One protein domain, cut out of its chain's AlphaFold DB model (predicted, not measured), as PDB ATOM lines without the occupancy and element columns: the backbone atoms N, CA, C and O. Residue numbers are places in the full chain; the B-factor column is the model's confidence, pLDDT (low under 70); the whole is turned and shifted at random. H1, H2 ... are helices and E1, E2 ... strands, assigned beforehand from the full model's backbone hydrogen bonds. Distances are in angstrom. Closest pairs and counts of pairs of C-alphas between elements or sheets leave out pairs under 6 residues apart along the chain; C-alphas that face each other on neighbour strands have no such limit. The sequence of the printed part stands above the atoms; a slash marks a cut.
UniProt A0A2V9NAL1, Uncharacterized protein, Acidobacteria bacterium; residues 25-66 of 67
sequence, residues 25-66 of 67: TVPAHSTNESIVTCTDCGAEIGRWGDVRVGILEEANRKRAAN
ATOM      1  N   THR A  25     108.114 108.744  81.991       84.62
ATOM      2  CA  THR A  25     109.189 108.188  81.173       84.62
ATOM      3  C   THR A  25     108.744 106.832  80.652       84.62
ATOM      4  O   THR A  25     108.515 105.903  81.426       84.62
ATOM      5  N   VAL A  26     108.641 106.724  79.330       81.31
ATOM      6  CA  VAL A  26     108.285 105.491  78.626       81.31
ATOM      7  C   VAL A  26     109.535 105.007  77.885       81.31
ATOM      8  O   VAL A  26     110.070 105.764  77.072       81.31
ATOM      9  N   PRO A  27     110.046 103.794  78.152       77.88
ATOM     10  CA  PRO A  27     111.190 103.267  77.416       77.88
ATOM     11  C   PRO A  27     110.906 103.148  75.908       77.88
ATOM     12  O   PRO A  27     109.788 102.843  75.496       77.88
ATOM     13  N   ALA A  28     111.923 103.348  75.065       75.06
ATOM     14  CA  ALA A  28     111.764 103.354  73.604       75.06
ATOM     15  C   ALA A  28     111.207 102.030  73.031       75.06
ATOM     16  O   ALA A  28     110.490 102.045  72.036       75.06
ATOM     17  N   HIS A  29     111.472 100.897  73.693       76.50
ATOM     18  CA  HIS A  29     110.940  99.571  73.346       76.50
ATOM     19  C   HIS A  29     109.828  99.114  74.303       76.50
ATOM     20  O   HIS A  29     109.774  97.948  74.692       76.50
ATOM     21  N   SER A  30     108.950 100.032  74.714       73.31
ATOM     22  CA  SER A  30     107.855  99.697  75.628       73.31
ATOM     23  C   SER A  30     106.811  98.793  74.976       73.31
ATOM     24  O   SER A  30     106.087  99.200  74.066       73.31
ATOM     25  N   THR A  31     106.691  97.574  75.485       81.31
ATOM     26  CA  THR A  31     105.573  96.657  75.240       81.31
ATOM     27  C   THR A  31     104.400  96.970  76.171       81.31
ATOM     28  O   THR A  31     104.525  97.768  77.097       81.31
ATOM     29  N   ASN A  32     103.251  96.319  75.972       76.88
ATOM     30  CA  ASN A  32     102.090  96.488  76.860       76.88
ATOM     31  C   ASN A  32     102.401  96.140  78.329       76.88
ATOM     32  O   ASN A  32     101.734  96.646  79.226       76.88
ATOM     33  N   GLU A  33     103.418  95.314  78.572       81.75
ATOM     34  CA  GLU A  33     103.860  94.895  79.906       81.75
ATOM     35  C   GLU A  33     104.972  95.782  80.477       81.75
ATOM     36  O   GLU A  33     105.324  95.651  81.646       81.75
ATOM     37  N   SER A  34     105.526  96.693  79.673       84.44
ATOM     38  CA  SER A  34     106.612  97.564  80.115       84.44
ATOM     39  C   SER A  34     106.132  98.530  81.187       84.44
ATOM     40  O   SER A  34     105.082  99.156  81.045       84.44
ATOM     41  N   ILE A  35     106.906  98.652  82.263       83.12
ATOM     42  CA  ILE A  35     106.572  99.525  83.384       83.12
ATOM     43  C   ILE A  35     106.944 100.965  83.043       83.12
ATOM     44  O   ILE A  35     108.051 101.260  82.594       83.12
ATOM     45  N   VAL A  36     105.992 101.859  83.270       84.19
ATOM     46  CA  VAL A  36     106.138 103.297  83.102       84.19
ATOM     47  C   VAL A  36     106.390 103.910  84.465       84.19
ATOM     48  O   VAL A  36     105.650 103.670  85.425       84.19
ATOM     49  N   THR A  37     107.413 104.749  84.539       87.56
ATOM     50  CA  THR A  37     107.788 105.459  85.760       87.56
ATOM     51  C   THR A  37     107.574 106.954  85.596       87.56
ATOM     52  O   THR A  37     107.728 107.513  84.511       87.56
ATOM     53  N   CYS A  38     107.259 107.629  86.691       88.12
ATOM     54  CA  CYS A  38     107.212 109.078  86.737       88.12
ATOM     55  C   CYS A  38     108.615 109.654  86.536       88.12
ATOM     56  O   CYS A  38     109.535 109.293  87.265       88.12
ATOM     57  N   THR A  39     108.774 110.585  85.598       86.06
ATOM     58  CA  THR A  39     110.050 111.284  85.382       86.06
ATOM     59  C   THR A  39     110.418 112.172  86.573       86.06
ATOM     60  O   THR A  39     111.591 112.402  86.831       86.06
ATOM     61  N   ASP A  40     109.410 112.675  87.287       86.56
ATOM     62  CA  ASP A  40     109.566 113.693  88.329       86.56
ATOM     63  C   ASP A  40     109.959 113.088  89.683       86.56
ATOM     64  O   ASP A  40     110.902 113.525  90.333       86.56
ATOM     65  N   CYS A  41     109.249 112.034  90.091       87.81
ATOM     66  CA  CYS A  41     109.447 111.392  91.388       87.81
ATOM     67  C   CYS A  41     109.978 109.954  91.303       87.81
ATOM     68  O   CYS A  41     110.112 109.301  92.335       87.81
ATOM     69  N   GLY A  42     110.230 109.427  90.099       84.94
ATOM     70  CA  GLY A  42     110.719 108.058  89.889       84.94
ATOM     71  C   GLY A  42     109.714 106.958  90.245       84.94
ATOM     72  O   GLY A  42     110.042 105.780  90.179       84.94
ATOM     73  N   ALA A  43     108.493 107.322  90.644       85.69
ATOM     74  CA  ALA A  43     107.489 106.369  91.089       85.69
ATOM     75  C   ALA A  43     106.966 105.529  89.922       85.69
ATOM     76  O   ALA A  43     106.599 106.080  88.884       85.69
ATOM     77  N   GLU A  44     106.862 104.219  90.113       85.50
ATOM     78  CA  GLU A  44     106.178 103.333  89.175       85.50
ATOM     79  C   GLU A  44     104.694 103.698  89.108       85.50
ATOM     80  O   GLU A  44     104.005 103.806  90.126       85.50
ATOM     81  N   ILE A  45     104.216 103.952  87.895       80.81
ATOM     82  CA  ILE A  45     102.832 104.359  87.640       80.81
ATOM     83  C   ILE A  45     102.002 103.148  87.265       80.81
ATOM     84  O   ILE A  45     100.885 102.989  87.753       80.81
ATOM     85  N   GLY A  46     102.561 102.291  86.416       80.12
ATOM     86  CA  GLY A  46     101.904 101.078  85.961       80.12
ATOM     87  C   GLY A  46     102.414 100.629  84.603       80.12
ATOM     88  O   GLY A  46     103.415 101.129  84.091       80.12
ATOM     89  N   ARG A  47     101.710  99.664  84.020       87.12
ATOM     90  CA  ARG A  47     102.032  99.107  82.709       87.12
ATOM     91  C   ARG A  47     101.688 100.086  81.589       87.12
ATOM     92  O   ARG A  47     100.651 100.744  81.615       87.12
ATOM     93  N   TRP A  48     102.536 100.139  80.565       85.44
ATOM     94  CA  TRP A  48     102.336 100.989  79.392       85.44
ATOM     95  C   TRP A  48     101.049 100.647  78.639       85.44
ATOM     96  O   TRP A  48     100.417 101.551  78.102       85.44
ATOM     97  N   GLY A  49     100.620  99.379  78.644       83.62
ATOM     98  CA  GLY A  49      99.335  98.966  78.075       83.62
ATOM     99  C   GLY A  49      98.158  99.726  78.690       83.62
ATOM    100  O   GLY A  49      97.407 100.376  77.966       83.62
ATOM    101  N   ASP A  50      98.053  99.725  80.021       81.38
ATOM    102  CA  ASP A  50      97.025 100.467  80.761       81.38
ATOM    103  C   ASP A  50      97.126 101.984  80.518       81.38
ATOM    104  O   ASP A  50      96.120 102.655  80.273       81.38
ATOM    105  N   VAL A  51      98.351 102.526  80.507       78.75
ATOM    106  CA  VAL A  51      98.585 103.954  80.235       78.75
ATOM    107  C   VAL A  51      98.108 104.333  78.830       78.75
ATOM    108  O   VAL A  51      97.420 105.338  78.655       78.75
ATOM    109  N   ARG A  52      98.417 103.512  77.824       80.44
ATOM    110  CA  ARG A  52      98.030 103.731  76.427       80.44
ATOM    111  C   ARG A  52      96.521 103.677  76.233       80.44
ATOM    112  O   ARG A  52      95.989 104.504  75.492       80.44
ATOM    113  N   VAL A  53      95.844 102.733  76.890       82.75
ATOM    114  CA  VAL A  53      94.380 102.621  76.849       82.75
ATOM    115  C   VAL A  53      93.749 103.905  77.373       82.75
ATOM    116  O   VAL A  53      92.986 104.533  76.646       82.75
ATOM    117  N   GLY A  54      94.143 104.379  78.557       77.38
ATOM    118  CA  GLY A  54      93.523 105.591  79.088       77.38
ATOM    119  C   GLY A  54      93.889 106.875  78.312       77.38
ATOM    120  O   GLY A  54      93.077 107.795  78.270       77.38
ATOM    121  N   ILE A  55      95.048 106.949  77.630       77.31
ATOM    122  CA  ILE A  55      95.342 108.047  76.678       77.31
ATOM    123  C   ILE A  55      94.357 108.010  75.503       77.31
ATOM    124  O   ILE A  55      93.828 109.048  75.102       77.31
ATOM    125  N   LEU A  56      94.121 106.822  74.941       80.19
ATOM    126  CA  LEU A  56      93.211 106.639  73.813       80.19
ATOM    127  C   LEU A  56      91.763 106.958  74.204       80.19
ATOM    128  O   LEU A  56      91.062 107.629  73.447       80.19
ATOM    129  N   GLU A  57      91.328 106.528  75.387       79.81
ATOM    130  CA  GLU A  57      90.002 106.841  75.921       79.81
ATOM    131  C   GLU A  57      89.831 108.339  76.203       79.81
ATOM    132  O   GLU A  57      88.805 108.913  75.832       79.81
ATOM    133  N   GLU A  58      90.836 109.010  76.781       71.81
ATOM    134  CA  GLU A  58      90.790 110.462  77.003       71.81
ATOM    135  C   GLU A  58      90.736 111.224  75.669       71.81
ATOM    136  O   GLU A  58      89.950 112.163  75.518       71.81
ATOM    137  N   ALA A  59      91.514 110.795  74.670       73.56
ATOM    138  CA  ALA A  59      91.467 111.360  73.324       73.56
ATOM    139  C   ALA A  59      90.091 111.155  72.671       73.56
ATOM    140  O   ALA A  59      89.557 112.082  72.063       73.56
ATOM    141  N   ASN A  60      89.488 109.973  72.824       79.12
ATOM    142  CA  ASN A  60      88.150 109.687  72.311       79.12
ATOM    143  C   ASN A  60      87.091 110.561  73.002       79.12
ATOM    144  O   ASN A  60      86.303 111.224  72.331       79.12
ATOM    145  N   ARG A  61      87.145 110.684  74.333       74.00
ATOM    146  CA  ARG A  61      86.242 111.559  75.092       74.00
ATOM    147  C   ARG A  61      86.361 113.022  74.668       74.00
ATOM    148  O   ARG A  61      85.339 113.675  74.496       74.00
ATOM    149  N   LYS A  62      87.578 113.545  74.477       71.00
ATOM    150  CA  LYS A  62      87.777 114.924  73.989       71.00
ATOM    151  C   LYS A  62      87.180 115.131  72.599       71.00
ATOM    152  O   LYS A  62      86.639 116.198  72.336       71.00
ATOM    153  N   ARG A  63      87.229 114.115  71.730       70.00
ATOM    154  CA  ARG A  63      86.557 114.156  70.422       70.00
ATOM    155  C   ARG A  63      85.035 114.155  70.559       70.00
ATOM    156  O   ARG A  63      84.385 114.909  69.849       70.00
ATOM    157  N   ALA A  64      84.482 113.359  71.471       67.94
ATOM    158  CA  ALA A  64      83.041 113.299  71.718       67.94
ATOM    159  C   ALA A  64      82.485 114.561  72.406       67.94
ATOM    160  O   ALA A  64      81.348 114.936  72.157       67.94
ATOM    161  N   ALA A  65      83.273 115.227  73.255       64.94
ATOM    162  CA  ALA A  65      82.865 116.445  73.961       64.94
ATOM    163  C   ALA A  65      82.944 117.726  73.104       64.94
ATOM    164  O   ALA A  65      82.502 118.779  73.550       64.94
ATOM    165  N   ASN A  66      83.531 117.652  71.905       59.06
ATOM    166  CA  ASN A  66      83.681 118.780  70.982       59.06
ATOM    167  C   ASN A  66      82.709 118.683  69.784       59.06
ATOM    168  O   ASN A  66      83.021 119.199  68.709       59.06
TER     169      ASN A  66
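AT A GLANCE: This is residues 25 to 66 of the 67 residues of an uncharacterized protein of Acidobacteria bacterium (UniProt A0A2V9NAL1). What is the main shape? A small head, with the strand hairpin E1 and E2 and the looping residues 25 to 34 before it, ends in one long helix, H1, that runs out as an arm; residues 54 to 66 stick out free, and 54 to 64 of them belong to H1. What is it built of? The 42 printed residues have, in chain order, strands E1 and E2, an antiparallel sheet of order E1, E2, and helix H1; the class is mixed, helices and strands. How spread out is it? The whole is loose and elongated, with a radius of gyration of the C-alphas of 12.1 A and spans of 34 by 22 by 15 A.

IN THESE COORDINATES: What comes first? Residues 25 to 34 hold no named element, and C-alpha 25 is at (109.189, 108.188, 81.173). Where are the strands? E1 is residues 35 to 38, 10.1 A long, from C-alpha 35 at (106.572, 99.525, 83.384). E2 is residues 44 to 47, 8.8 A long. Where is the helix? H1 is residues 48 to 64, 24.1 A long, and C-alpha 64 is at (83.041, 113.299, 71.718).

HOW THE PARTS SIT: How do the strands pair? E1 and E2 form a hairpin with a tight link, antiparallel at 146 degrees between directions. N 36 and O 46, at 2.8 A, and N 45 and O 36, at 2.9 A, are within hydrogen-bond range. How does H1 follow? Its link from E2 is tight, with 0 residues between. The closest C-alphas of E1 and H1 are those of Val 36 and Trp 48, 5.8 A apart. Is its backbone well formed? In H1 every O i to N i+4 pair is within hydrogen-bond range.

THE WHOLE: How large is it? The two C-alphas farthest apart, of Gly 42 and Asn 66, are 34.7 A apart. Are there cuts or long links? The printed part has no cut, and both links are tight. Where is confidence low? Mean pLDDT of the printed part is 79.5, and residues 64 to 66 are under 70.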